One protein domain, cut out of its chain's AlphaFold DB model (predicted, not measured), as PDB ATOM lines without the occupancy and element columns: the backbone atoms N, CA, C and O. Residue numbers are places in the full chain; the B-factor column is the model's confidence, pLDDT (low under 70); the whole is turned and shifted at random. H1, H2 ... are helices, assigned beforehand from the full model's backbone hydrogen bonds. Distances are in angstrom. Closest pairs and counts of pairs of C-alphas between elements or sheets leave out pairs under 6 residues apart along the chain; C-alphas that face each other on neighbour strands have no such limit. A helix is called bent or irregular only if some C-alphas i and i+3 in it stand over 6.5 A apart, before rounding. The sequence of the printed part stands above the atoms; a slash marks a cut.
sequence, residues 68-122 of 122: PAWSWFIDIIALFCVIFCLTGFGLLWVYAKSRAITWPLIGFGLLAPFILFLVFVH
ATOM      1  N   PRO A  68      61.349 -30.576 -21.950       92.88
ATOM      2  CA  PRO A  68      61.808 -29.267 -22.418       92.88
ATOM      3  C   PRO A  68      61.909 -29.159 -23.944       92.88
ATOM      4  O   PRO A  68      61.657 -28.094 -24.497       92.88
ATOM      5  N   ALA A  69      62.245 -30.249 -24.642       95.25
ATOM      6  CA  ALA A  69      62.343 -30.246 -26.103       95.25
ATOM      7  C   ALA A  69      60.995 -29.920 -26.767       95.25
ATOM      8  O   ALA A  69      60.946 -29.170 -27.738       95.25
ATOM      9  N   TRP A  70      59.898 -30.453 -26.219       95.94
ATOM     10  CA  TRP A  70      58.558 -30.181 -26.726       95.94
ATOM     11  C   TRP A  70      58.108 -28.751 -26.417       95.94
ATOM     12  O   TRP A  70      57.546 -28.095 -27.288       95.94
ATOM     13  N   SER A  71      58.405 -28.246 -25.214       93.19
ATOM     14  CA  SER A  71      58.132 -26.849 -24.850       93.19
ATOM     15  C   SER A  71      58.826 -25.871 -25.806       93.19
ATOM     16  O   SER A  71      58.179 -24.996 -26.368       93.19
ATOM     17  N   TRP A  72      60.110 -26.088 -26.111       96.62
ATOM     18  CA  TRP A  72      60.815 -25.269 -27.104       96.62
ATOM     19  C   TRP A  72      60.219 -25.377 -28.510       96.62
ATOM     20  O   TRP A  72      60.141 -24.381 -29.225       96.62
ATOM     21  N   PHE A  73      59.786 -26.572 -28.919       96.62
ATOM     22  CA  PHE A  73      59.151 -26.772 -30.219       96.62
ATOM     23  C   PHE A  73      57.871 -25.936 -30.370       96.62
ATOM     24  O   PHE A  73      57.714 -25.240 -31.377       96.62
ATOM     25  N   ILE A  74      56.980 -25.959 -29.370       96.12
ATOM     26  CA  ILE A  74      55.738 -25.172 -29.415       96.12
ATOM     27  C   ILE A  74      56.013 -23.666 -29.330       96.12
ATOM     28  O   ILE A  74      55.363 -22.908 -30.048       96.12
ATOM     29  N   ASP A  75      57.009 -23.235 -28.549       96.00
ATOM     30  CA  ASP A  75      57.378 -21.820 -28.420       96.00
ATOM     31  C   ASP A  75      57.904 -21.246 -29.744       96.00
ATOM     32  O   ASP A  75      57.524 -20.147 -30.158       96.00
ATOM     33  N   ILE A  76      58.735 -22.010 -30.460       98.06
ATOM     34  CA  ILE A  76      59.255 -21.616 -31.776       98.06
ATOM     35  C   ILE A  76      58.117 -21.502 -32.798       98.06
ATOM     36  O   ILE A  76      58.059 -20.533 -33.556       98.06
ATOM     37  N   ILE A  77      57.189 -22.465 -32.818       97.69
ATOM     38  CA  ILE A  77      56.019 -22.397 -33.704       97.69
ATOM     39  C   ILE A  77      55.147 -21.193 -33.348       97.69
ATOM     40  O   ILE A  77      54.744 -20.455 -34.247       97.69
ATOM     41  N   ALA A  78      54.895 -20.955 -32.060       97.12
ATOM     42  CA  ALA A  78      54.122 -19.809 -31.600       97.12
ATOM     43  C   ALA A  78      54.755 -18.486 -32.054       97.12
ATOM     44  O   ALA A  78      54.049 -17.616 -32.566       97.12
ATOM     45  N   LEU A  79      56.083 -18.358 -31.966       98.19
ATOM     46  CA  LEU A  79      56.812 -17.198 -32.476       98.19
ATOM     47  C   LEU A  79      56.580 -16.994 -33.982       98.19
ATOM     48  O   LEU A  79      56.257 -15.882 -34.411       98.19
ATOM     49  N   PHE A  80      56.692 -18.052 -34.790       98.25
ATOM     50  CA  PHE A  80      56.418 -17.961 -36.227       98.25
ATOM     51  C   PHE A  80      54.959 -17.610 -36.526       98.25
ATOM     52  O   PHE A  80      54.705 -16.778 -37.399       98.25
ATOM     53  N   CYS A  81      54.003 -18.181 -35.789       97.62
ATOM     54  CA  CYS A  81      52.590 -17.832 -35.902       97.62
ATOM     55  C   CYS A  81      52.360 -16.346 -35.609       97.62
ATOM     56  O   CYS A  81      51.665 -15.685 -36.375       97.62
ATOM     57  N   VAL A  82      52.988 -15.793 -34.567       98.06
ATOM     58  CA  VAL A  82      52.904 -14.359 -34.250       98.06
ATOM     59  C   VAL A  82      53.457 -13.515 -35.397       98.06
ATOM     60  O   VAL A  82      52.771 -12.605 -35.861       98.06
ATOM     61  N   ILE A  83      54.651 -13.829 -35.909       98.12
ATOM     62  CA  ILE A  83      55.248 -13.102 -37.043       98.12
ATOM     63  C   ILE A  83      54.321 -13.152 -38.268       98.12
ATOM     64  O   ILE A  83      54.067 -12.131 -38.915       98.12
ATOM     65  N   PHE A  84      53.765 -14.322 -38.572       97.19
ATOM     66  CA  PHE A  84      52.839 -14.497 -39.685       97.19
ATOM     67  C   PHE A  84      51.537 -13.702 -39.490       97.19
ATOM     68  O   PHE A  84      51.100 -12.988 -40.391       97.19
ATOM     69  N   CYS A  85      50.942 -13.740 -38.298       96.06
ATOM     70  CA  CYS A  85      49.744 -12.965 -37.980       96.06
ATOM     71  C   CYS A  85      49.997 -11.454 -38.062       96.06
ATOM     72  O   CYS A  85      49.162 -10.732 -38.604       96.06
ATOM     73  N   LEU A  86      51.147 -10.968 -37.584       96.31
ATOM     74  CA  LEU A  86      51.510  -9.549 -37.653       96.31
ATOM     75  C   LEU A  86      51.719  -9.079 -39.095       96.31
ATOM     76  O   LEU A  86      51.251  -8.003 -39.469       96.31
ATOM     77  N   THR A  87      52.377  -9.888 -39.927       95.81
ATOM     78  CA  THR A  87      52.551  -9.557 -41.351       95.81
ATOM     79  C   THR A  87      51.212  -9.565 -42.093       95.81
ATOM     80  O   THR A  87      50.915  -8.618 -42.826       95.81
ATOM     81  N   GLY A  88      50.353 -10.559 -41.839       92.25
ATOM     82  CA  GLY A  88      48.984 -10.602 -42.358       92.25
ATOM     83  C   GLY A  88      48.136  -9.405 -41.914       92.25
ATOM     84  O   GLY A  88      47.432  -8.810 -42.732       92.25
ATOM     85  N   PHE A  89      48.255  -8.991 -40.651       92.25
ATOM     86  CA  PHE A  89      47.589  -7.796 -40.130       92.25
ATOM     87  C   PHE A  89      48.080  -6.515 -40.821       92.25
ATOM     88  O   PHE A  89      47.271  -5.665 -41.193       92.25
ATOM     89  N   GLY A  90      49.388  -6.394 -41.071       92.38
ATOM     90  CA  GLY A  90      49.958  -5.278 -41.830       92.38
ATOM     91  C   GLY A  90      49.413  -5.193 -43.260       92.38
ATOM     92  O   GLY A  90      49.018  -4.117 -43.711       92.38
ATOM     93  N   LEU A  91      49.314  -6.329 -43.960       91.06
ATOM     94  CA  LEU A  91      48.688  -6.386 -45.287       91.06
ATOM     95  C   LEU A  91      47.223  -5.953 -45.225       91.06
ATOM     96  O   LEU A  91      46.781  -5.124 -46.022       91.06
ATOM     97  N   LEU A  92      46.482  -6.472 -44.248       90.62
ATOM     98  CA  LEU A  92      45.091  -6.114 -44.038       90.62
ATOM     99  C   LEU A  92      44.929  -4.603 -43.824       90.62
ATOM    100  O   LEU A  92      44.041  -4.005 -44.427       90.62
ATOM    101  N   TRP A  93      45.811  -3.971 -43.049       88.38
ATOM    102  CA  TRP A  93      45.787  -2.526 -42.819       88.38
ATOM    103  C   TRP A  93      45.961  -1.727 -44.118       88.38
ATOM    104  O   TRP A  93      45.233  -0.763 -44.365       88.38
ATOM    105  N   VAL A  94      46.905  -2.135 -44.974       89.81
ATOM    106  CA  VAL A  94      47.164  -1.474 -46.264       89.81
ATOM    107  C   VAL A  94      45.950  -1.583 -47.189       89.81
ATOM    108  O   VAL A  94      45.523  -0.580 -47.768       89.81
ATOM    109  N   TYR A  95      45.356  -2.772 -47.295       86.06
ATOM    110  CA  TYR A  95      44.211  -3.016 -48.178       86.06
ATOM    111  C   TYR A  95      42.864  -2.568 -47.591       86.06
ATOM    112  O   TYR A  95      41.906  -2.379 -48.343       86.06
ATOM    113  N   ALA A  96      42.771  -2.323 -46.282       86.44
ATOM    114  CA  ALA A  96      41.532  -1.882 -45.641       86.44
ATOM    115  C   ALA A  96      41.039  -0.525 -46.167       86.44
ATOM    116  O   ALA A  96      39.833  -0.274 -46.159       86.44
ATOM    117  N   LYS A  97      41.934   0.333 -46.683       81.56
ATOM    118  CA  LYS A  97      41.560   1.640 -47.255       81.56
ATOM    119  C   LYS A  97      40.581   1.530 -48.426       81.56
ATOM    120  O   LYS A  97      39.744   2.409 -48.589       81.56
ATOM    121  N   SER A  98      40.670   0.470 -49.233       83.00
ATOM    122  CA  SER A  98      39.773   0.248 -50.376       83.00
ATOM    123  C   SER A  98      38.582  -0.654 -50.045       83.00
ATOM    124  O   SER A  98      37.694  -0.830 -50.878       83.00
ATOM    125  N   ARG A  99      38.537  -1.230 -48.837       84.50
ATOM    126  CA  ARG A  99      37.509  -2.189 -48.412       84.50
ATOM    127  C   ARG A  99      37.008  -1.854 -47.011       84.50
ATOM    128  O   ARG A  99      37.442  -2.455 -46.032       84.50
ATOM    129  N   ALA A 100      36.038  -0.945 -46.927       81.00
ATOM    130  CA  ALA A 100      35.454  -0.492 -45.659       81.00
ATOM    131  C   ALA A 100      34.920  -1.635 -44.765       81.00
ATOM    132  O   ALA A 100      34.996  -1.531 -43.546       81.00
ATOM    133  N   ILE A 101      34.455  -2.750 -45.352       91.88
ATOM    134  CA  ILE A 101      33.951  -3.930 -44.618       91.88
ATOM    135  C   ILE A 101      35.020  -4.658 -43.782       91.88
ATOM    136  O   ILE A 101      34.687  -5.420 -42.878       91.88
ATOM    137  N   THR A 102      36.302  -4.396 -44.044       88.56
ATOM    138  CA  THR A 102      37.431  -5.032 -43.351       88.56
ATOM    139  C   THR A 102      37.378  -4.784 -41.842       88.56
ATOM    140  O   THR A 102      37.505  -5.718 -41.055       88.56
ATOM    141  N   TRP A 103      37.126  -3.539 -41.428       90.94
ATOM    142  CA  TRP A 103      37.121  -3.149 -40.017       90.94
ATOM    143  C   TRP A 103      35.931  -3.709 -39.227       90.94
ATOM    144  O   TRP A 103      36.173  -4.307 -38.176       90.94
ATOM    145  N   PRO A 104      34.673  -3.609 -39.712       92.81
ATOM    146  CA  PRO A 104      33.538  -4.268 -39.071       92.81
ATOM    147  C   PRO A 104      33.739  -5.773 -38.892       92.81
ATOM    148  O   PRO A 104      33.410  -6.300 -37.834       92.81
ATOM    149  N   LEU A 105      34.309  -6.462 -39.886       92.25
ATOM    150  CA  LEU A 105      34.495  -7.911 -39.817       92.25
ATOM    151  C   LEU A 105      35.534  -8.317 -38.759       92.25
ATOM    152  O   LEU A 105      35.305  -9.271 -38.021       92.25
ATOM    153  N   ILE A 106      36.641  -7.577 -38.643       91.75
ATOM    154  CA  ILE A 106      37.660  -7.815 -37.602       91.75
ATOM    155  C   ILE A 106      37.100  -7.506 -36.219       91.75
ATOM    156  O   ILE A 106      37.263  -8.307 -35.301       91.75
ATOM    157  N   GLY A 107      36.425  -6.359 -36.077       92.75
ATOM    158  CA  GLY A 107      35.785  -5.971 -34.823       92.75
ATOM    159  C   GLY A 107      34.765  -7.016 -34.379       92.75
ATOM    160  O   GLY A 107      34.790  -7.445 -33.230       92.75
ATOM    161  N   PHE A 108      33.934  -7.504 -35.303       95.19
ATOM    162  CA  PHE A 108      32.998  -8.590 -35.028       95.19
ATOM    163  C   PHE A 108      33.717  -9.894 -34.664       95.19
ATOM    164  O   PHE A 108      33.348 -10.518 -33.679       95.19
ATOM    165  N   GLY A 109      34.768 -10.281 -35.392       92.88
ATOM    166  CA  GLY A 109      35.556 -11.478 -35.080       92.88
ATOM    167  C   GLY A 109      36.177 -11.451 -33.677       92.88
ATOM    168  O   GLY A 109      36.245 -12.490 -33.027       92.88
ATOM    169  N   LEU A 110      36.573 -10.270 -33.189       91.75
ATOM    170  CA  LEU A 110      37.103 -10.088 -31.835       91.75
ATOM    171  C   LEU A 110      35.993 -10.047 -30.770       91.75
ATOM    172  O   LEU A 110      36.130 -10.647 -29.707       91.75
ATOM    173  N   LEU A 111      34.896  -9.339 -31.047       96.31
ATOM    174  CA  LEU A 111      33.812  -9.120 -30.085       96.31
ATOM    175  C   LEU A 111      32.862 -10.314 -29.965       96.31
ATOM    176  O   LEU A 111      32.346 -10.560 -28.882       96.31
ATOM    177  N   ALA A 112      32.632 -11.067 -31.039       96.19
ATOM    178  CA  ALA A 112      31.716 -12.204 -31.047       96.19
ATOM    179  C   ALA A 112      32.021 -13.242 -29.949       96.19
ATOM    180  O   ALA A 112      31.107 -13.533 -29.178       96.19
ATOM    181  N   PRO A 113      33.254 -13.771 -29.789       94.62
ATOM    182  CA  PRO A 113      33.537 -14.722 -28.714       94.62
ATOM    183  C   PRO A 113      33.338 -14.111 -27.319       94.62
ATOM    184  O   PRO A 113      32.846 -14.792 -26.423       94.62
ATOM    185  N   PHE A 114      33.657 -12.826 -27.141       95.00
ATOM    186  CA  PHE A 114      33.441 -12.125 -25.875       95.00
ATOM    187  C   PHE A 114      31.949 -11.978 -25.542       95.00
ATOM    188  O   PHE A 114      31.532 -12.265 -24.422       95.00
ATOM    189  N   ILE A 115      31.124 -11.606 -26.525       96.00
ATOM    190  CA  ILE A 115      29.665 -11.523 -26.376       96.00
ATOM    191  C   ILE A 115      29.080 -12.904 -26.063       96.00
ATOM    192  O   ILE A 115      28.268 -13.027 -25.150       96.00
ATOM    193  N   LEU A 116      29.510 -13.949 -26.777       95.88
ATOM    194  CA  LEU A 116      29.056 -15.319 -26.524       95.88
ATOM    195  C   LEU A 116      29.379 -15.769 -25.092       95.88
ATOM    196  O   LEU A 116      28.532 -16.375 -24.441       95.88
ATOM    197  N   PHE A 117      30.567 -15.437 -24.582       95.56
ATOM    198  CA  PHE A 117      30.936 -15.730 -23.199       95.56
ATOM    199  C   PHE A 117      29.995 -15.047 -22.190       95.56
ATOM    200  O   PHE A 117      29.486 -15.712 -21.292       95.56
ATOM    201  N   LEU A 118      29.714 -13.752 -22.363       95.50
ATOM    202  CA  LEU A 118      28.845 -12.995 -21.452       95.50
ATOM    203  C   LEU A 118      27.382 -13.453 -21.448       95.50
ATOM    204  O   LEU A 118      26.689 -13.222 -20.467       95.50
ATOM    205  N   VAL A 119      26.897 -14.024 -22.550       96.38
ATOM    206  CA  VAL A 119      25.489 -14.430 -22.683       96.38
ATOM    207  C   VAL A 119      25.253 -15.867 -22.221       96.38
ATOM    208  O   VAL A 119      24.174 -16.169 -21.718       96.38
ATOM    209  N   PHE A 120      26.215 -16.769 -22.446       96.19
ATOM    210  CA  PHE A 120      26.009 -18.210 -22.257       96.19
ATOM    211  C   PHE A 120      26.824 -18.831 -21.123       96.19
ATOM    212  O   PHE A 120      26.499 -19.941 -20.702       96.19
ATOM    213  N   VAL A 121      27.906 -18.184 -20.685       94.56
ATOM    214  CA  VAL A 121      28.813 -18.745 -19.668       94.56
ATOM    215  C   VAL A 121      28.726 -17.984 -18.355       94.56
ATOM    216  O   VAL A 121      28.745 -18.618 -17.300       94.56
ATOM    217  N   HIS A 122      28.680 -16.653 -18.421       77.38
ATOM    218  CA  HIS A 122      28.403 -15.814 -17.258       77.38
ATOM    219  C   HIS A 122      26.902 -15.793 -16.962       77.38
ATOM    220  O   HIS A 122      26.550 -15.923 -15.771       77.38
TER     221      HIS A 122
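Overview. This is residues 68 to 122 of the 122 residues of an uncharacterized protein of Asticcacaulis sp. 32-58-5 (UniProt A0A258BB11). What shape does the backbone make? It is an open, flat V of two helices: the long straight H1 is one arm, the shorter H2 is the other, and they meet near their ends at residues 97 to 101. H2 bends partway along, and its far part, H2b, turns away from H1 and widens the V. What is it built of, and how large is it? The printed part has 55 residues with two named helices, H1 then H2, and no named strand, and its class is all helix. It is extended, with a radius of gyration of the C-alphas of 16.1 A and spans of 44 by 37 by 6 A.

Along the chain. Where does H1 run? H1 holds residues 68 to 96 and is 41.2 A long, from C-alpha 68 at (61.808, -29.267, -22.418) to C-alpha 96 at (41.532, -1.882, -45.641). Where is H2, and where does it bend? By its hydrogen bonds H2 was assigned as one helix, residues 102 to 120, but it is bent: C-alphas 110 and 113 are 6.6 A apart. Its arms are H2a, residues 102 to 110, 12.6 A, and H2b, residues 113 to 120, 10.5 A, ending at C-alpha 120 (26.009, -18.210, -22.257).

Arrangement. How does H1 stand to H2a? With residues 92 to 96 alone, H1 only just touches H2a, only at the corner by their link, with 3 pairs of C-alphas within 8 A. The closest C-alphas are those of Ala 96 and Thr 102, 5.7 A apart. They run opposite ways at a shallow tilt of 33 degrees, only just short of steep. And H2b? It stands at a steep tilt of 45 degrees to H2a and is apart from H1. What do the backbones show? In H1, H2a and H2b every O i to N i+4 pair is within hydrogen-bond range.

Size, cuts and confidence. Which C-alphas are farthest apart? Those of Pro 68 and Ser 98, at 46.2 A. Is there a cut or a long link? The printed part has no cut, and the link from H1 to H2 is tight, with 5 residues. How confident is the model? The mean pLDDT of the printed part is 93.1, and no printed residue is under 70.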